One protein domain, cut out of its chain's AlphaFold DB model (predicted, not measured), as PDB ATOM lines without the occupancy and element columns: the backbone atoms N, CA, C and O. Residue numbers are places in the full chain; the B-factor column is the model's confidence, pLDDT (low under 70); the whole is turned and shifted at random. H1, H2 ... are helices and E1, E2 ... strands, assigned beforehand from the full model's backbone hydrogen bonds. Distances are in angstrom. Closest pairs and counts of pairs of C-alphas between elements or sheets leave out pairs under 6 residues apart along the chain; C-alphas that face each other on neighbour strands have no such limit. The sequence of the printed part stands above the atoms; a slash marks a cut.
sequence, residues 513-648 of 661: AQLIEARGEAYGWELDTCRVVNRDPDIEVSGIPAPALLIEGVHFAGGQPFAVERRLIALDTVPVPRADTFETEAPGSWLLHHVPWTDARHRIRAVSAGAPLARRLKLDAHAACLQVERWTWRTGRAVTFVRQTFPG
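Overview. This is residues 513 to 648 of the 661 residues of the protein "HTH gntR-type domain-containing protein" of Globodera pallida (UniProt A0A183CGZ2). One twisted sheet of six long strands makes the body of this domain, with short helices on both of its faces. H2 and H5 lie across the strands on one face, H3 and H4 are on the other, where the sheet curls round H4, and H1 sits by the first residues of E1 and the last of E2. There are 136 residues printed, with five named helices and six named strands in the order H1 E1 H2 E2 E3 H3 H4 E4 H5 E5 E6, and the class is mixed, helices and strands. The sheet runs E1 E2 E3 E6 E5 E4, all antiparallel. The whole is compact, with a radius of gyration of the C-alphas of 14.7 A, and spans 39 by 29 by 25 A.

Arrangement. Start with E1, residues 523 to 533, an edge strand that bends by 52 degrees at residue 528. Its antiparallel neighbour is E2, residues 548 to 557, where N 526 and O 554 are 3.0 A apart, within hydrogen-bond range. E2 forms a hairpin with E3, residues 560 to 570, and there N 551 and O 567 are 2.9 A apart. Beside E3 find E6, residues 637 to 647, with N 566 and O 643 at 2.9 A. E6 forms a hairpin with E5, residues 624 to 634, where N 628 and O 644 are 2.8 A apart. The other edge strand, E4, residues 599 to 608, pairs with E5, with N 603 and O 629 at 2.8 A. Now read the helices from the first printed residue. H1, residues 513 to 518, is on the sheet at a height of 7.4 A, only just over none of the strands, with two of its C-alphas falling on E1 and two on E2; its closest C-alpha pair with E1 is Ala 513 and Tyr 523, 5.7 A apart. H2, residues 537 to 542, lies over E3 at a height of 8.7 A and runs across it at 68 degrees on the local plane; the closest C-alphas of the two are Ile 539 and Leu 568, 7.5 A apart. H3, residues 581 to 584, is on the opposite face from H2, and its C-alpha of Glu 583 is 5.8 A from that of Leu 527 in E1, their closest pair. H4, residues 587 to 594, is on the same face as H3, and the two are near each other, with 5 pairs of C-alphas within 10 A. H5, residues 611 to 617, is on the same face as H2, yet these two helices are apart; it lies over E6 at a height of 8.1 A, and its closest C-alphas with E3 are Leu 617 and Pro 561, 5.1 A apart. In H1, H2, H4 and H5 every O i to N i+4 pair is within hydrogen-bond range, and H3 is too short for such a pair.

Along the chain. Find C-alpha 513 at (-17.171, -32.153, 28.209), where H1 begins. E1 starts at C-alpha 523, (-14.003, -34.707, 24.261), and measures 28.4 A; E2 is also 28.4 A, E3 30.1 A. H4 is 10.3 A long and H5 10.1 A, with E4, 29.1 A, between them. E5 measures 33.4 A and E6 31.7 A, ending at C-alpha 647, (-12.912, -19.770, 17.846).

Size, cuts and confidence. The C-alphas farthest apart, those of Asp 620 and Thr 635, are 42.1 A from each other. The printed part has no cut and no long link. The mean pLDDT of the printed part is 89.2; look at residues 576 to 579 for the four under 70.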
ATOM      1  N   ALA A 513     -17.277 -30.738  28.549       89.06
ATOM      2  CA  ALA A 513     -17.171 -32.153  28.209       89.06
ATOM      3  C   ALA A 513     -18.520 -32.678  27.696       89.06
ATOM      4  O   ALA A 513     -18.623 -33.138  26.561       89.06
ATOM      5  N   GLN A 514     -19.579 -32.466  28.485       89.00
ATOM      6  CA  GLN A 514     -20.941 -32.878  28.137       89.00
ATOM      7  C   GLN A 514     -21.457 -32.171  26.881       89.00
ATOM      8  O   GLN A 514     -22.130 -32.785  26.059       89.00
ATOM      9  N   LEU A 515     -21.133 -30.886  26.702       86.31
ATOM     10  CA  LEU A 515     -21.541 -30.115  25.526       86.31
ATOM     11  C   LEU A 515     -20.931 -30.672  24.232       86.31
ATOM     12  O   LEU A 515     -21.618 -30.725  23.214       86.31
ATOM     13  N   ILE A 516     -19.659 -31.072  24.259       88.31
ATOM     14  CA  ILE A 516     -18.958 -31.650  23.103       88.31
ATOM     15  C   ILE A 516     -19.473 -33.068  22.820       88.31
ATOM     16  O   ILE A 516     -19.803 -33.388  21.678       88.31
ATOM     17  N   GLU A 517     -19.646 -33.886  23.857       89.62
ATOM     18  CA  GLU A 517     -20.193 -35.242  23.727       89.62
ATOM     19  C   GLU A 517     -21.640 -35.238  23.213       89.62
ATOM     20  O   GLU A 517     -22.003 -36.061  22.371       89.62
ATOM     21  N   ALA A 518     -22.461 -34.267  23.629       84.88
ATOM     22  CA  ALA A 518     -23.826 -34.090  23.130       84.88
ATOM     23  C   ALA A 518     -23.885 -33.725  21.635       84.88
ATOM     24  O   ALA A 518     -24.899 -33.977  20.982       84.88
ATOM     25  N   ARG A 519     -22.801 -33.171  21.071       81.19
ATOM     26  CA  ARG A 519     -22.639 -32.942  19.622       81.19
ATOM     27  C   ARG A 519     -22.167 -34.195  18.873       81.19
ATOM     28  O   ARG A 519     -22.044 -34.160  17.652       81.19
ATOM     29  N   GLY A 520     -21.930 -35.301  19.581       87.12
ATOM     30  CA  GLY A 520     -21.416 -36.552  19.022       87.12
ATOM     31  C   GLY A 520     -19.904 -36.548  18.785       87.12
ATOM     32  O   GLY A 520     -19.398 -37.412  18.070       87.12
ATOM     33  N   GLU A 521     -19.177 -35.590  19.361       91.69
ATOM     34  CA  GLU A 521     -17.728 -35.462  19.218       91.69
ATOM     35  C   GLU A 521     -16.998 -36.009  20.450       91.69
ATOM     36  O   GLU A 521     -17.471 -35.898  21.579       91.69
ATOM     37  N   ALA A 522     -15.810 -36.586  20.249       92.31
ATOM     38  CA  ALA A 522     -14.968 -37.020  21.361       92.31
ATOM     39  C   ALA A 522     -14.367 -35.806  22.087       92.31
ATOM     40  O   ALA A 522     -13.695 -34.978  21.460       92.31
ATOM     41  N   TYR A 523     -14.589 -35.726  23.399       96.06
ATOM     42  CA  TYR A 523     -14.003 -34.707  24.261       96.06
ATOM     43  C   TYR A 523     -12.537 -35.016  24.606       96.06
ATOM     44  O   TYR A 523     -12.165 -36.167  24.834       96.06
ATOM     45  N   GLY A 524     -11.706 -33.974  24.676       95.00
ATOM     46  CA  GLY A 524     -10.348 -34.049  25.214       95.00
ATOM     47  C   GLY A 524      -9.981 -32.825  26.054       95.00
ATOM     48  O   GLY A 524     -10.486 -31.723  25.830       95.00
ATOM     49  N   TRP A 525      -9.070 -33.012  27.006       95.94
ATOM     50  CA  TRP A 525      -8.511 -31.964  27.859       95.94
ATOM     51  C   TRP A 525      -6.992 -32.097  27.908       95.94
ATOM     52  O   TRP A 525      -6.474 -33.194  28.101       95.94
ATOM     53  N   GLU A 526      -6.289 -30.979  27.748       96.19
ATOM     54  CA  GLU A 526      -4.840 -30.898  27.915       96.19
ATOM     55  C   GLU A 526      -4.513 -29.776  28.901       96.19
ATOM     56  O   GLU A 526      -4.879 -28.614  28.690       96.19
ATOM     57  N   LEU A 527      -3.854 -30.138  30.000       95.44
ATOM     58  CA  LEU A 527      -3.438 -29.210  31.045       95.44
ATOM     59  C   LEU A 527      -2.091 -28.571  30.680       95.44
ATOM     60  O   LEU A 527      -1.086 -29.265  30.565       95.44
ATOM     61  N   ASP A 528      -2.047 -27.240  30.597       93.94
ATOM     62  CA  ASP A 528      -0.806 -26.490  30.365       93.94
ATOM     63  C   ASP A 528      -0.116 -26.111  31.681       93.94
ATOM     64  O   ASP A 528       1.111 -26.089  31.793       93.94
ATOM     65  N   THR A 529      -0.889 -25.694  32.684       92.75
ATOM     66  CA  THR A 529      -0.353 -25.191  33.954       92.75
ATOM     67  C   THR A 529      -1.367 -25.374  35.072       92.75
ATOM     68  O   THR A 529      -2.532 -25.031  34.910       92.75
ATOM     69  N   CYS A 530      -0.909 -25.834  36.237       93.38
ATOM     70  CA  CYS A 530      -1.671 -25.862  37.483       93.38
ATOM     71  C   CYS A 530      -0.740 -25.447  38.628       93.38
ATOM     72  O   CYS A 530       0.213 -26.158  38.949       93.38
ATOM     73  N   ARG A 531      -0.939 -24.258  39.210       92.81
ATOM     74  CA  ARG A 531      -0.062 -23.745  40.278       92.81
ATOM     75  C   ARG A 531      -0.765 -22.755  41.193       92.81
ATOM     76  O   ARG A 531      -1.640 -22.008  40.765       92.81
ATOM     77  N   VAL A 532      -0.331 -22.695  42.449       92.62
ATOM     78  CA  VAL A 532      -0.803 -21.679  43.398       92.62
ATOM     79  C   VAL A 532      -0.123 -20.342  43.107       92.62
ATOM     80  O   VAL A 532       1.098 -20.269  42.958       92.62
ATOM     81  N   VAL A 533      -0.912 -19.274  43.036       93.25
ATOM     82  CA  VAL A 533      -0.448 -17.910  42.775       93.25
ATOM     83  C   VAL A 533      -0.905 -16.957  43.875       93.25
ATOM     84  O   VAL A 533      -2.044 -16.992  44.333       93.25
ATOM     85  N   ASN A 534       0.004 -16.074  44.291       92.19
ATOM     86  CA  ASN A 534      -0.298 -14.980  45.224       92.19
ATOM     87  C   ASN A 534      -0.593 -13.658  44.503       92.19
ATOM     88  O   ASN A 534      -1.131 -12.732  45.101       92.19
ATOM     89  N   ARG A 535      -0.188 -13.548  43.232       89.50
ATOM     90  CA  ARG A 535      -0.384 -12.376  42.376       89.50
ATOM     91  C   ARG A 535      -0.615 -12.841  40.947       89.50
ATOM     92  O   ARG A 535       0.178 -13.622  40.426       89.50
ATOM     93  N   ASP A 536      -1.680 -12.338  40.342       91.69
ATOM     94  CA  ASP A 536      -2.037 -12.534  38.942       91.69
ATOM     95  C   ASP A 536      -2.918 -11.346  38.515       91.69
ATOM     96  O   ASP A 536      -3.729 -10.903  39.334       91.69
ATOM     97  N   PRO A 537      -2.797 -10.808  37.289       86.88
ATOM     98  CA  PRO A 537      -3.670  -9.728  36.826       86.88
ATOM     99  C   PRO A 537      -5.162 -10.067  36.949       86.88
ATOM    100  O   PRO A 537      -5.980  -9.195  37.241       86.88
ATOM    101  N   ASP A 538      -5.522 -11.344  36.787       88.00
ATOM    102  CA  ASP A 538      -6.909 -11.777  36.897       88.00
ATOM    103  C   ASP A 538      -7.400 -11.830  38.350       88.00
ATOM    104  O   ASP A 538      -8.605 -11.773  38.558       88.00
ATOM    105  N   ILE A 539      -6.528 -11.873  39.367       88.44
ATOM    106  CA  ILE A 539      -6.939 -11.807  40.787       88.44
ATOM    107  C   ILE A 539      -7.573 -10.447  41.096       88.44
ATOM    108  O   ILE A 539      -8.664 -10.387  41.663       88.44
ATOM    109  N   GLU A 540      -6.927  -9.360  40.675       81.12
ATOM    110  CA  GLU A 540      -7.404  -7.995  40.923       81.12
ATOM    111  C   GLU A 540      -8.713  -7.711  40.172       81.12
ATOM    112  O   GLU A 540      -9.649  -7.142  40.728       81.12
ATOM    113  N   VAL A 541      -8.816  -8.185  38.926       82.19
ATOM    114  CA  VAL A 541     -10.019  -8.027  38.095       82.19
ATOM    115  C   VAL A 541     -11.172  -8.915  38.575       82.19
ATOM    116  O   VAL A 541     -12.341  -8.534  38.469       82.19
ATOM    117  N   SER A 542     -10.873 -10.115  39.076       88.25
ATOM    118  CA  SER A 542     -11.900 -11.085  39.453       88.25
ATOM    119  C   SER A 542     -12.422 -10.929  40.876       88.25
ATOM    120  O   SER A 542     -13.563 -11.318  41.134       88.25
ATOM    121  N   GLY A 543     -11.612 -10.376  41.782       87.44
ATOM    122  CA  GLY A 543     -11.896 -10.351  43.215       87.44
ATOM    123  C   GLY A 543     -11.728 -11.712  43.903       87.44
ATOM    124  O   GLY A 543     -12.212 -11.879  45.022       87.44
ATOM    125  N   ILE A 544     -11.079 -12.692  43.257       93.06
ATOM    126  CA  ILE A 544     -10.735 -13.975  43.887       93.06
ATOM    127  C   ILE A 544      -9.660 -13.737  44.961       93.06
ATOM    128  O   ILE A 544      -8.642 -13.116  44.658       93.06
ATOM    129  N   PRO A 545      -9.834 -14.220  46.205       90.44
ATOM    130  CA  PRO A 545      -8.837 -14.028  47.254       90.44
ATOM    131  C   PRO A 545      -7.541 -14.787  46.940       90.44
ATOM    132  O   PRO A 545      -7.566 -15.933  46.492       90.44
ATOM    133  N   ALA A 546      -6.400 -14.149  47.206       90.06
ATOM    134  CA  ALA A 546      -5.093 -14.798  47.167       90.06
ATOM    135  C   ALA A 546      -4.794 -15.491  48.517       90.06
ATOM    136  O   ALA A 546      -5.136 -14.932  49.563       90.06
ATOM    137  N   PRO A 547      -4.108 -16.650  48.531       92.38
ATOM    138  CA  PRO A 547      -3.632 -17.404  47.370       92.38
ATOM    139  C   PRO A 547      -4.769 -18.092  46.595       92.38
ATOM    140  O   PRO A 547      -5.708 -18.620  47.187       92.38
ATOM    141  N   ALA A 548      -4.639 -18.134  45.268       93.19
ATOM    142  CA  ALA A 548      -5.582 -18.793  44.364       93.19
ATOM    143  C   ALA A 548      -4.884 -19.895  43.556       93.19
ATOM    144  O   ALA A 548      -3.687 -19.798  43.273       93.19
ATOM    145  N   LEU A 549      -5.618 -20.933  43.153       93.56
ATOM    146  CA  LEU A 549      -5.113 -21.932  42.210       93.56
ATOM    147  C   LEU A 549      -5.358 -21.444  40.780       93.56
ATOM    148  O   LEU A 549      -6.511 -21.266  40.388       93.56
ATOM    149  N   LEU A 550      -4.282 -21.218  40.026       94.50
ATOM    150  CA  LEU A 550      -4.320 -20.885  38.605       94.50
ATOM    151  C   LEU A 550      -4.211 -22.165  37.780       94.50
ATOM    152  O   LEU A 550      -3.234 -22.905  37.923       94.50
ATOM    153  N   ILE A 551      -5.183 -22.374  36.894       94.75
ATOM    154  CA  ILE A 551      -5.230 -23.492  35.956       94.75
ATOM    155  C   ILE A 551      -5.366 -22.949  34.535       94.75
ATOM    156  O   ILE A 551      -6.214 -22.096  34.273       94.75
ATOM    157  N   GLU A 552      -4.540 -23.449  33.624       95.75
ATOM    158  CA  GLU A 552      -4.604 -23.149  32.196       95.75
ATOM    159  C   GLU A 552      -4.590 -24.440  31.393       95.75
ATOM    160  O   GLU A 552      -3.834 -25.356  31.716       95.75
ATOM    161  N   GLY A 553      -5.398 -24.504  30.341       96.50
ATOM    162  CA  GLY A 553      -5.431 -25.666  29.463       96.50
ATOM    163  C   GLY A 553      -6.257 -25.449  28.204       96.50
ATOM    164  O   GLY A 553      -6.715 -24.333  27.908       96.50
ATOM    165  N   VAL A 554      -6.396 -26.520  27.433       97.25
ATOM    166  CA  VAL A 554      -7.096 -26.537  26.150       97.25
ATOM    167  C   VAL A 554      -8.124 -27.665  26.147       97.25
ATOM    168  O   VAL A 554      -7.813 -28.815  26.445       97.25
ATOM    169  N   HIS A 555      -9.361 -27.328  25.793       97.19
ATOM    170  CA  HIS A 555     -10.423 -28.290  25.509       97.19
ATOM    171  C   HIS A 555     -10.392 -28.652  24.026       97.19
ATOM    172  O   HIS A 555     -10.221 -27.765  23.186       97.19
ATOM    173  N   PHE A 556     -10.621 -29.921  23.706       95.81
ATOM    174  CA  PHE A 556     -10.665 -30.449  22.348       95.81
ATOM    175  C   PHE A 556     -12.031 -31.058  22.040       95.81
ATOM    176  O   PHE A 556     -12.618 -31.729  22.889       95.81
ATOM    177  N   ALA A 557     -12.491 -30.852  20.808       93.50
ATOM    178  CA  ALA A 557     -13.666 -31.491  20.227       93.50
ATOM    179  C   ALA A 557     -13.222 -32.225  18.955       93.50
ATOM    180  O   ALA A 557     -12.582 -31.627  18.084       93.50
ATOM    181  N   GLY A 558     -13.401 -33.548  18.909       90.38
ATOM    182  CA  GLY A 558     -12.980 -34.362  17.761       90.38
ATOM    183  C   GLY A 558     -11.476 -34.271  17.446       90.38
ATOM    184  O   GLY A 558     -11.072 -34.376  16.290       90.38
ATOM    185  N   GLY A 559     -10.635 -34.019  18.459       90.19
ATOM    186  CA  GLY A 559      -9.184 -33.831  18.307       90.19
ATOM    187  C   GLY A 559      -8.742 -32.439  17.827       90.19
ATOM    188  O   GLY A 559      -7.542 -32.206  17.654       90.19
ATOM    189  N   GLN A 560      -9.666 -31.491  17.638       92.94
ATOM    190  CA  GLN A 560      -9.359 -30.095  17.309       92.94
ATOM    191  C   GLN A 560      -9.477 -29.187  18.543       92.94
ATOM    192  O   GLN A 560     -10.409 -29.366  19.327       92.94
ATOM    193  N   PRO A 561      -8.581 -28.192  18.728       95.44
ATOM    194  CA  PRO A 561      -8.716 -27.211  19.801       95.44
ATOM    195  C   PRO A 561     -10.047 -26.457  19.714       95.44
ATOM    196  O   PRO A 561     -10.342 -25.782  18.720       95.44
ATOM    197  N   PHE A 562     -10.835 -26.577  20.774       93.94
ATOM    198  CA  PHE A 562     -12.191 -26.052  20.886       93.94
ATOM    199  C   PHE A 562     -12.257 -24.807  21.770       93.94
ATOM    200  O   PHE A 562     -12.919 -23.832  21.423       93.94
ATOM    201  N   ALA A 563     -11.545 -24.809  22.899       96.06
ATOM    202  CA  ALA A 563     -11.510 -23.672  23.810       96.06
ATOM    203  C   ALA A 563     -10.190 -23.606  24.573       96.06
ATOM    204  O   ALA A 563      -9.673 -24.626  25.019       96.06
ATOM    205  N   VAL A 564      -9.677 -22.396  24.782       97.06
ATOM    206  CA  VAL A 564      -8.604 -22.138  25.748       97.06
ATOM    207  C   VAL A 564      -9.228 -21.661  27.048       97.06
ATOM    208  O   VAL A 564      -9.969 -20.676  27.045       97.06
ATOM    209  N   GLU A 565      -8.905 -22.330  28.149       96.12
ATOM    210  CA  GLU A 565      -9.382 -21.987  29.484       96.12
ATOM    211  C   GLU A 565      -8.239 -21.458  30.355       96.12
ATOM    212  O   GLU A 565      -7.172 -22.063  30.436       96.12
ATOM    213  N   ARG A 566      -8.488 -20.333  31.032       95.50
ATOM    214  CA  ARG A 566      -7.680 -19.820  32.142       95.50
ATOM    215  C   ARG A 566      -8.591 -19.590  33.340       95.50
ATOM    216  O   ARG A 566      -9.540 -18.811  33.251       95.50
ATOM    217  N   ARG A 567      -8.313 -20.253  34.459       95.62
ATOM    218  CA  ARG A 567      -9.174 -20.270  35.643       95.62
ATOM    219  C   ARG A 567      -8.401 -19.963  36.916       95.62
ATOM    220  O   ARG A 567      -7.335 -20.517  37.147       95.62
ATOM    221  N   LEU A 568      -9.001 -19.145  37.772       96.12
ATOM    222  CA  LEU A 568      -8.628 -18.966  39.170       96.12
ATOM    223  C   LEU A 568      -9.667 -19.640  40.070       96.12
ATOM    224  O   LEU A 568     -10.871 -19.420  39.909       96.12
ATOM    225  N   ILE A 569      -9.213 -20.439  41.029       94.38
ATOM    226  CA  ILE A 569     -10.052 -21.078  42.050       94.38
ATOM    227  C   ILE A 569      -9.663 -20.532  43.426       94.38
ATOM    228  O   ILE A 569      -8.481 -20.503  43.779       94.38
ATOM    229  N   ALA A 570     -10.662 -20.099  44.195       93.81
ATOM    230  CA  ALA A 570     -10.476 -19.565  45.537       93.81
ATOM    231  C   ALA A 570     -10.199 -20.703  46.533       93.81
ATOM    232  O   ALA A 570     -11.091 -21.491  46.860       93.81
ATOM    233  N   LEU A 571      -8.961 -20.788  47.028       90.62
ATOM    234  CA  LEU A 571      -8.525 -21.874  47.917       90.62
ATOM    235  C   LEU A 571      -9.183 -21.829  49.306       90.62
ATOM    236  O   LEU A 571      -9.180 -22.820  50.028       90.62
ATOM    237  N   ASP A 572      -9.747 -20.683  49.691       85.62
ATOM    238  CA  ASP A 572     -10.441 -20.490  50.968       85.62
ATOM    239  C   ASP A 572     -11.889 -21.018  50.964       85.62
ATOM    240  O   ASP A 572     -12.524 -21.124  52.022       85.62
ATOM    241  N   THR A 573     -12.419 -21.293  49.771       84.81
ATOM    242  CA  THR A 573     -13.823 -21.637  49.523       84.81
ATOM    243  C   THR A 573     -13.947 -23.010  48.869       84.81
ATOM    244  O   THR A 573     -14.896 -23.742  49.161       84.81
ATOM    245  N   VAL A 574     -12.983 -23.390  48.026       86.06
ATOM    246  CA  VAL A 574     -12.928 -24.701  47.375       86.06
ATOM    247  C   VAL A 574     -11.932 -25.606  48.103       86.06
ATOM    248  O   VAL A 574     -10.750 -25.264  48.168       86.06
ATOM    249  N   PRO A 575     -12.364 -26.766  48.634       72.56
ATOM    250  CA  PRO A 575     -11.445 -27.740  49.207       72.56
ATOM    251  C   PRO A 575     -10.541 -28.274  48.091       72.56
ATOM    252  O   PRO A 575     -11.017 -28.860  47.122       72.56
ATOM    253  N   VAL A 576      -9.242 -28.003  48.199       64.06
ATOM    254  CA  VAL A 576      -8.279 -28.222  47.112       64.06
ATOM    255  C   VAL A 576      -8.128 -29.722  46.826       64.06
ATOM    256  O   VAL A 576      -7.758 -30.462  47.743       64.06
ATOM    257  N   PRO A 577      -8.375 -30.198  45.593       64.88
ATOM    258  CA  PRO A 577      -8.019 -31.556  45.209       64.88
ATOM    259  C   PRO A 577      -6.494 -31.692  45.046       64.88
ATOM    260  O   PRO A 577      -5.755 -30.704  45.047       64.88
ATOM    261  N   ARG A 578      -5.988 -32.924  44.921       67.75
ATOM    262  CA  ARG A 578      -4.567 -33.146  44.609       67.75
ATOM    263  C   ARG A 578      -4.246 -32.554  43.228       67.75
ATOM    264  O   ARG A 578      -5.104 -32.558  42.350       67.75
ATOM    265  N   ALA A 579      -3.038 -32.016  43.043       63.44
ATOM    266  CA  ALA A 579      -2.671 -31.267  41.833       63.44
ATOM    267  C   ALA A 579      -2.811 -32.079  40.526       63.44
ATOM    268  O   ALA A 579      -3.145 -31.503  39.494       63.44
ATOM    269  N   ASP A 580      -2.629 -33.398  40.610       76.12
ATOM    270  CA  ASP A 580      -2.800 -34.390  39.539       76.12
ATOM    271  C   ASP A 580      -4.261 -34.561  39.079       76.12
ATOM    272  O   ASP A 580      -4.512 -35.033  37.976       76.12
ATOM    273  N   THR A 581      -5.245 -34.116  39.869       82.94
ATOM    274  CA  THR A 581      -6.681 -34.220  39.528       82.94
ATOM    275  C   THR A 581      -7.000 -33.540  38.196       82.94
ATOM    276  O   THR A 581      -7.785 -34.051  37.398       82.94
ATOM    277  N   PHE A 582      -6.358 -32.399  37.929       90.44
ATOM    278  CA  PHE A 582      -6.612 -31.618  36.719       90.44
ATOM    279  C   PHE A 582      -5.816 -32.089  35.497       90.44
ATOM    280  O   PHE A 582      -5.956 -31.502  34.425       90.44
ATOM    281  N   GLU A 583      -4.988 -33.129  35.635       88.12
ATOM    282  CA  GLU A 583      -4.343 -33.791  34.494       88.12
ATOM    283  C   GLU A 583      -5.340 -34.686  33.746       88.12
ATOM    284  O   GLU A 583      -5.241 -34.832  32.530       88.12
ATOM    285  N   THR A 584      -6.326 -35.250  34.455       85.19
ATOM    286  CA  THR A 584      -7.311 -36.189  33.893       85.19
ATOM    287  C   THR A 584      -8.710 -35.603  33.712       85.19
ATOM    288  O   THR A 584      -9.464 -36.097  32.880       85.19
ATOM    289  N   GLU A 585      -9.078 -34.570  34.475       89.62
ATOM    290  CA  GLU A 585     -10.396 -33.926  34.402       89.62
ATOM    291  C   GLU A 585     -10.244 -32.405  34.293       89.62
ATOM    292  O   GLU A 585      -9.468 -31.786  35.023       89.62
ATOM    293  N   ALA A 586     -11.002 -31.769  33.399       93.94
ATOM    294  CA  ALA A 586     -10.971 -30.318  33.289       93.94
ATOM    295  C   ALA A 586     -11.564 -29.643  34.538       93.94
ATOM    296  O   ALA A 586     -12.562 -30.106  35.099       93.94
ATOM    297  N   PRO A 587     -11.021 -28.487  34.957       92.31
ATOM    298  CA  PRO A 587     -11.429 -27.852  36.204       92.31
ATOM    299  C   PRO A 587     -12.883 -27.369  36.199       92.31
ATOM    300  O   PRO A 587     -13.501 -27.299  37.257       92.31
ATOM    301  N   GLY A 588     -13.452 -27.050  35.031       91.00
ATOM    302  CA  GLY A 588     -14.872 -26.719  34.904       91.00
ATOM    303  C   GLY A 588     -15.789 -27.885  35.286       91.00
ATOM    304  O   GLY A 588     -16.663 -27.703  36.132       91.00
ATOM    305  N   SER A 589     -15.550 -29.067  34.710       90.69
ATOM    306  CA  SER A 589     -16.313 -30.293  34.984       90.69
ATOM    307  C   SER A 589     -16.164 -30.699  36.447       90.69
ATOM    308  O   SER A 589     -17.160 -30.855  37.153       90.69
ATOM    309  N   TRP A 590     -14.929 -30.702  36.961       91.56
ATOM    310  CA  TRP A 590     -14.675 -31.039  38.360       91.56
ATOM    311  C   TRP A 590     -15.428 -30.110  39.325       91.56
ATOM    312  O   TRP A 590     -16.077 -30.579  40.261       91.56
ATOM    313  N   LEU A 591     -15.393 -28.790  39.097       89.69
ATOM    314  CA  LEU A 591     -16.093 -27.824  39.953       89.69
ATOM    315  C   LEU A 591     -17.610 -28.009  39.910       89.69
ATOM    316  O   LEU A 591     -18.244 -27.922  40.959       89.69
ATOM    317  N   LEU A 592     -18.186 -28.292  38.740       85.56
ATOM    318  CA  LEU A 592     -19.619 -28.565  38.605       85.56
ATOM    319  C   LEU A 592     -20.033 -29.844  39.345       85.56
ATOM    320  O   LEU A 592     -21.098 -29.868  39.961       85.56
ATOM    321  N   HIS A 593     -19.185 -30.874  39.346       83.25
ATOM    322  CA  HIS A 593     -19.448 -32.137  40.039       83.25
ATOM    323  C   HIS A 593     -19.251 -32.063  41.564       83.25
ATOM    324  O   HIS A 593     -19.907 -32.804  42.298       83.25
ATOM    325  N   HIS A 594     -18.371 -31.185  42.060       81.25
ATOM    326  CA  HIS A 594     -17.907 -31.238  43.454       81.25
ATOM    327  C   HIS A 594     -18.200 -29.984  44.286       81.25
ATOM    328  O   HIS A 594     -18.212 -30.060  45.519       81.25
ATOM    329  N   VAL A 595     -18.425 -28.823  43.662       81.06
ATOM    330  CA  VAL A 595     -18.539 -27.542  44.371       81.06
ATOM    331  C   VAL A 595     -19.877 -26.863  44.074       81.06
ATOM    332  O   VAL A 595     -20.075 -26.326  42.985       81.06
ATOM    333  N   PRO A 596     -20.796 -26.795  45.055       74.50
ATOM    334  CA  PRO A 596     -22.041 -26.067  44.867       74.50
ATOM    335  C   PRO A 596     -21.777 -24.559  44.797       74.50
ATOM    336  O   PRO A 596     -20.971 -24.014  45.557       74.50
ATOM    337  N   TRP A 597     -22.521 -23.876  43.935       78.81
ATOM    338  CA  TRP A 597     -22.525 -22.423  43.788       78.81
ATOM    339  C   TRP A 597     -23.964 -21.896  43.890       78.81
ATOM    340  O   TRP A 597     -24.920 -22.642  43.695       78.81
ATOM    341  N   THR A 598     -24.121 -20.633  44.284       71.00
ATOM    342  CA  THR A 598     -25.418 -19.961  44.479       71.00
ATOM    343  C   THR A 598     -25.685 -18.892  43.434       71.00
ATOM    344  O   THR A 598     -26.838 -18.675  43.089       71.00
ATOM    345  N   ASP A 599     -24.636 -18.244  42.920       76.94
ATOM    346  CA  ASP A 599     -24.747 -17.120  41.994       76.94
ATOM    347  C   ASP A 599     -23.659 -17.207  40.924       76.94
ATOM    348  O   ASP A 599     -22.511 -17.560  41.226       76.94
ATOM    349  N   ALA A 600     -23.986 -16.830  39.688       84.31
ATOM    350  CA  ALA A 600     -22.996 -16.670  38.633       84.31
ATOM    351  C   ALA A 600     -23.216 -15.391  37.821       84.31
ATOM    352  O   ALA A 600     -24.333 -14.936  37.587       84.31
ATOM    353  N   ARG A 601     -22.112 -14.810  37.354       84.88
ATOM    354  CA  ARG A 601     -22.092 -13.647  36.461       84.88
ATOM    355  C   ARG A 601     -21.308 -14.007  35.215       84.88
ATOM    356  O   ARG A 601     -20.234 -14.588  35.332       84.88
ATOM    357  N   HIS A 602     -21.798 -13.591  34.052       86.31
ATOM    358  CA  HIS A 602     -21.118 -13.757  32.771       86.31
ATOM    359  C   HIS A 602     -20.764 -12.400  32.155       86.31
ATOM    360  O   HIS A 602     -21.529 -11.441  32.260       86.31
ATOM    361  N   ARG A 603     -19.616 -12.324  31.481       85.56
ATOM    362  CA  ARG A 603     -19.228 -11.223  30.595       85.56
ATOM    363  C   ARG A 603     -18.756 -11.822  29.277       85.56
ATOM    364  O   ARG A 603     -17.754 -12.526  29.250       85.56
ATOM    365  N   ILE A 604     -19.484 -11.541  28.202       88.81
ATOM    366  CA  ILE A 604     -19.231 -12.099  26.868       88.81
ATOM    367  C   ILE A 604     -18.748 -10.973  25.957       88.81
ATOM    368  O   ILE A 604     -19.331  -9.886  25.966       88.81
ATOM    369  N   ARG A 605     -17.662 -11.196  25.211       86.38
ATOM    370  CA  ARG A 605     -17.077 -10.197  24.302       86.38
ATOM    371  C   ARG A 605     -16.465 -10.862  23.074       86.38
ATOM    372  O   ARG A 605     -15.916 -11.955  23.173       86.38
ATOM    373  N   ALA A 606     -16.500 -10.164  21.945       89.75
ATOM    374  CA  ALA A 606     -15.672 -10.507  20.796       89.75
ATOM    375  C   ALA A 606     -14.227 -10.058  21.053       89.75
ATOM    376  O   ALA A 606     -13.991  -8.934  21.508       89.75
ATOM    377  N   VAL A 607     -13.264 -10.932  20.769       92.19
ATOM    378  CA  VAL A 607     -11.829 -10.648  20.875       92.19
ATOM    379  C   VAL A 607     -11.109 -11.132  19.620       92.19
ATOM    380  O   VAL A 607     -11.566 -12.042  18.936       92.19
ATOM    381  N   SER A 608      -9.970 -10.520  19.313       92.81
ATOM    382  CA  SER A 608      -9.095 -10.965  18.228       92.81
ATOM    383  C   SER A 608      -8.003 -11.876  18.794       92.81
ATOM    384  O   SER A 608      -7.425 -11.571  19.843       92.81
ATOM    385  N   ALA A 609      -7.721 -12.998  18.129       89.25
ATOM    386  CA  ALA A 609      -6.710 -13.949  18.574       89.25
ATOM    387  C   ALA A 609      -5.296 -13.348  18.487       89.25
ATOM    388  O   ALA A 609      -4.700 -13.254  17.411       89.25
ATOM    389  N   GLY A 610      -4.730 -12.960  19.634       88.06
ATOM    390  CA  GLY A 610      -3.310 -12.614  19.739       88.06
ATOM    391  C   GLY A 610      -2.409 -13.833  19.500       88.06
ATOM    392  O   GLY A 610      -2.850 -14.972  19.644       88.06
ATOM    393  N   ALA A 611      -1.127 -13.616  19.186       87.88
ATOM    394  CA  ALA A 611      -0.211 -14.689  18.774       87.88
ATOM    395  C   ALA A 611      -0.148 -15.917  19.721       87.88
ATOM    396  O   ALA A 611      -0.124 -17.042  19.217       87.88
ATOM    397  N   PRO A 612      -0.160 -15.778  21.066       87.62
ATOM    398  CA  PRO A 612      -0.197 -16.941  21.959       87.62
ATOM    399  C   PRO A 612      -1.508 -17.739  21.875       87.62
ATOM    400  O   PRO A 612      -1.480 -18.967  21.895       87.62
ATOM    401  N   LEU A 613      -2.643 -17.046  21.753       90.56
ATOM    402  CA  LEU A 613      -3.969 -17.658  21.681       90.56
ATOM    403  C   LEU A 613      -4.200 -18.333  20.321       90.56
ATOM    404  O   LEU A 613      -4.681 -19.462  20.279       90.56
ATOM    405  N   ALA A 614      -3.784 -17.683  19.229       91.44
ATOM    406  CA  ALA A 614      -3.866 -18.224  17.873       91.44
ATOM    407  C   ALA A 614      -3.101 -19.552  17.743       91.44
ATOM    408  O   ALA A 614      -3.622 -20.516  17.187       91.44
ATOM    409  N   ARG A 615      -1.906 -19.654  18.350       92.50
ATOM    410  CA  ARG A 615      -1.141 -20.914  18.387       92.50
ATOM    411  C   ARG A 615      -1.868 -22.028  19.139       92.50
ATOM    412  O   ARG A 615      -1.935 -23.140  18.627       92.50
ATOM    413  N   ARG A 616      -2.421 -21.740  20.323       93.81
ATOM    414  CA  ARG A 616      -3.128 -22.742  21.146       93.81
ATOM    415  C   ARG A 616      -4.424 -23.226  20.491       93.81
ATOM    416  O   ARG A 616      -4.732 -24.408  20.559       93.81
ATOM    417  N   LEU A 617      -5.153 -22.336  19.815       92.81
ATOM    418  CA  LEU A 617      -6.404 -22.674  19.125       92.81
ATOM    419  C   LEU A 617      -6.215 -23.170  17.676       92.81
ATOM    420  O   LEU A 617      -7.200 -23.537  17.031       92.81
ATOM    421  N   LYS A 618      -4.972 -23.198  17.168       93.38
ATOM    422  CA  LYS A 618      -4.640 -23.476  15.756       93.38
ATOM    423  C   LYS A 618      -5.459 -22.597  14.800       93.38
ATOM    424  O   LYS A 618      -6.177 -23.096  13.936       93.38
ATOM    425  N   LEU A 619      -5.372 -21.286  15.010       92.19
ATOM    426  CA  LEU A 619      -6.034 -20.251  14.214       92.19
ATOM    427  C   LEU A 619      -5.007 -19.337  13.548       92.19
ATOM    428  O   LEU A 619      -3.867 -19.222  14.007       92.19
ATOM    429  N   ASP A 620      -5.454 -18.617  12.525       89.56
ATOM    430  CA  ASP A 620      -4.701 -17.497  11.973       89.56
ATOM    431  C   ASP A 620      -4.565 -16.358  12.991       89.56
ATOM    432  O   ASP A 620      -5.405 -16.155  13.880       89.56
ATOM    433  N   ALA A 621      -3.493 -15.576  12.847       86.44
ATOM    434  CA  ALA A 621      -3.326 -14.364  13.633       86.44
ATOM    435  C   ALA A 621      -4.526 -13.434  13.409       86.44
ATOM    436  O   ALA A 621      -4.961 -13.218  12.281       86.44
ATOM    437  N   HIS A 622      -5.033 -12.868  14.499       88.81
ATOM    438  CA  HIS A 622      -6.183 -11.970  14.517       88.81
ATOM    439  C   HIS A 622      -7.556 -12.590  14.220       88.81
ATOM    440  O   HIS A 622      -8.535 -11.840  14.180       88.81
ATOM    441  N   ALA A 623      -7.662 -13.920  14.100       91.38
ATOM    442  CA  ALA A 623      -8.944 -14.607  13.947       91.38
ATOM    443  C   ALA A 623      -9.961 -14.178  15.022       91.38
ATOM    444  O   ALA A 623      -9.612 -13.981  16.193       91.38
ATOM    445  N   ALA A 624     -11.223 -14.019  14.620       91.81
ATOM    446  CA  ALA A 624     -12.297 -13.631  15.524       91.81
ATOM    447  C   ALA A 624     -12.593 -14.762  16.516       91.81
ATOM    448  O   ALA A 624     -12.792 -15.913  16.131       91.81
ATOM    449  N   CYS A 625     -12.625 -14.426  17.800       94.00
ATOM    450  CA  CYS A 625     -12.923 -15.350  18.884       94.00
ATOM    451  C   CYS A 625     -14.026 -14.785  19.779       94.00
ATOM    452  O   CYS A 625     -14.128 -13.570  19.980       94.00
ATOM    453  N   LEU A 626     -14.806 -15.677  20.380       93.19
ATOM    454  CA  LEU A 626     -15.734 -15.345  21.449       93.19
ATOM    455  C   LEU A 626     -15.057 -15.606  22.794       93.19
ATOM    456  O   LEU A 626     -14.594 -16.713  23.058       93.19
ATOM    457  N   GLN A 627     -15.000 -14.599  23.660       94.00
ATOM    458  CA  GLN A 627     -14.491 -14.744  25.017       94.00
ATOM    459  C   GLN A 627     -15.633 -14.684  26.024       94.00
ATOM    460  O   GLN A 627     -16.405 -13.722  26.047       94.00
ATOM    461  N   VAL A 628     -15.698 -15.699  26.882       92.56
ATOM    462  CA  VAL A 628     -16.638 -15.804  27.993       92.56
ATOM    463  C   VAL A 628     -15.850 -15.739  29.290       92.56
ATOM    464  O   VAL A 628     -15.048 -16.618  29.601       92.56
ATOM    465  N   GLU A 629     -16.089 -14.692  30.065       94.12
ATOM    466  CA  GLU A 629     -15.637 -14.609  31.443       94.12
ATOM    467  C   GLU A 629     -16.787 -14.913  32.392       94.12
ATOM    468  O   GLU A 629     -17.904 -14.421  32.211       94.12
ATOM    469  N   ARG A 630     -16.511 -15.711  33.418       92.88
ATOM    470  CA  ARG A 630     -17.510 -16.159  34.380       92.88
ATOM    471  C   ARG A 630     -16.973 -16.064  35.794       92.88
ATOM    472  O   ARG A 630     -15.870 -16.515  36.081       92.88
ATOM    473  N   TRP A 631     -17.802 -15.523  36.673       93.38
ATOM    474  CA  TRP A 631     -17.600 -15.513  38.114       93.38
ATOM    475  C   TRP A 631     -18.667 -16.385  38.751       93.38
ATOM    476  O   TRP A 631     -19.821 -16.339  38.325       93.38
ATOM    477  N   THR A 632     -18.288 -17.144  39.768       90.50
ATOM    478  CA  THR A 632     -19.211 -17.972  40.550       90.50
ATOM    479  C   THR A 632     -18.988 -17.725  42.034       90.50
ATOM    480  O   THR A 632     -17.845 -17.594  42.486       90.50
ATOM    481  N   TRP A 633     -20.080 -17.662  42.788       86.38
ATOM    482  CA  TRP A 633     -20.071 -17.479  44.235       86.38
ATOM    483  C   TRP A 633     -20.903 -18.554  44.918       86.38
ATOM    484  O   TRP A 633     -21.825 -19.109  44.329       86.38
ATOM    485  N   ARG A 634     -20.592 -18.812  46.185       81.06
ATOM    486  CA  ARG A 634     -21.374 -19.633  47.102       81.06
ATOM    487  C   ARG A 634     -21.661 -18.804  48.343       81.06
ATOM    488  O   ARG A 634     -20.739 -18.465  49.086       81.06
ATOM    489  N   THR A 635     -22.929 -18.458  48.561       77.62
ATOM    490  CA  THR A 635     -23.388 -17.669  49.720       77.62
ATOM    491  C   THR A 635     -22.542 -16.404  49.936       77.62
ATOM    492  O   THR A 635     -22.046 -16.153  51.032       77.62
ATOM    493  N   GLY A 636     -22.292 -15.650  48.858       76.69
ATOM    494  CA  GLY A 636     -21.484 -14.424  48.877       76.69
ATOM    495  C   GLY A 636     -19.957 -14.612  48.901       76.69
ATOM    496  O   GLY A 636     -19.236 -13.623  48.812       76.69
ATOM    497  N   ARG A 637     -19.437 -15.846  48.976       84.44
ATOM    498  CA  ARG A 637     -17.991 -16.145  48.897       84.44
ATOM    499  C   ARG A 637     -17.601 -16.567  47.486       84.44
ATOM    500  O   ARG A 637     -18.332 -17.327  46.859       84.44
ATOM    501  N   ALA A 638     -16.478 -16.076  46.968       90.75
ATOM    502  CA  ALA A 638     -16.064 -16.375  45.600       90.75
ATOM    503  C   ALA A 638     -15.564 -17.822  45.478       90.75
ATOM    504  O   ALA A 638     -14.789 -18.277  46.310       90.75
ATOM    505  N   VAL A 639     -16.007 -18.543  44.445       91.38
ATOM    506  CA  VAL A 639     -15.627 -19.942  44.184       91.38
ATOM    507  C   VAL A 639     -14.566 -19.996  43.091       91.38
ATOM    508  O   VAL A 639     -13.452 -20.472  43.307       91.38
ATOM    509  N   THR A 640     -14.892 -19.479  41.906       94.75
ATOM    510  CA  THR A 640     -13.964 -19.441  40.775       94.75
ATOM    511  C   THR A 640     -14.265 -18.283  39.833       94.75
ATOM    512  O   THR A 640     -15.419 -17.877  39.655       94.75
ATOM    513  N   PHE A 641     -13.202 -17.782  39.210       96.19
ATOM    514  CA  PHE A 641     -13.248 -16.948  38.021       96.19
ATOM    515  C   PHE A 641     -12.620 -17.702  36.855       96.19
ATOM    516  O   PHE A 641     -11.534 -18.258  36.997       96.19
ATOM    517  N   VAL A 642     -13.272 -17.703  35.699       96.19
ATOM    518  CA  VAL A 642     -12.741 -18.325  34.487       96.19
ATOM    519  C   VAL A 642     -12.867 -17.397  33.296       96.19
ATOM    520  O   VAL A 642     -13.870 -16.704  33.147       96.19
ATOM    521  N   ARG A 643     -11.857 -17.430  32.430       95.12
ATOM    522  CA  ARG A 643     -11.868 -16.879  31.080       95.12
ATOM    523  C   ARG A 643     -11.708 -18.029  30.090       95.12
ATOM    524  O   ARG A 643     -10.649 -18.647  30.023       95.12
ATOM    525  N   GLN A 644     -12.753 -18.290  29.316       95.62
ATOM    526  CA  GLN A 644     -12.746 -19.248  28.215       95.62
ATOM    527  C   GLN A 644     -12.776 -18.479  26.897       95.62
ATOM    528  O   GLN A 644     -13.542 -17.526  26.753       95.62
ATOM    529  N   THR A 645     -11.924 -18.851  25.947       95.81
ATOM    530  CA  THR A 645     -11.911 -18.242  24.612       95.81
ATOM    531  C   THR A 645     -12.093 -19.309  23.547       95.81
ATOM    532  O   THR A 645     -11.343 -20.286  23.521       95.81
ATOM    533  N   PHE A 646     -13.077 -19.094  22.679       95.00
ATOM    534  CA  PHE A 646     -13.523 -20.023  21.649       95.00
ATOM    535  C   PHE A 646     -13.305 -19.417  20.253       95.00
ATOM    536  O   PHE A 646     -13.548 -18.216  20.085       95.00
ATOM    537  N   PRO A 647     -12.888 -20.201  19.244       91.88
ATOM    538  CA  PRO A 647     -12.912 -19.770  17.846       91.88
ATOM    539  C   PRO A 647     -14.337 -19.392  17.416       91.88
ATOM    540  O   PRO A 647     -15.280 -20.140  17.676       91.88
ATOM    541  N   GLY A 648     -14.503 -18.227  16.781       83.44
ATOM    542  CA  GLY A 648     -15.824 -17.698  16.418       83.44
ATOM    543  C   GLY A 648     -16.568 -18.510  15.353       83.44
ATOM    544  O   GLY A 648     -17.760 -18.316  15.171       83.44
TER     545      GLY A 648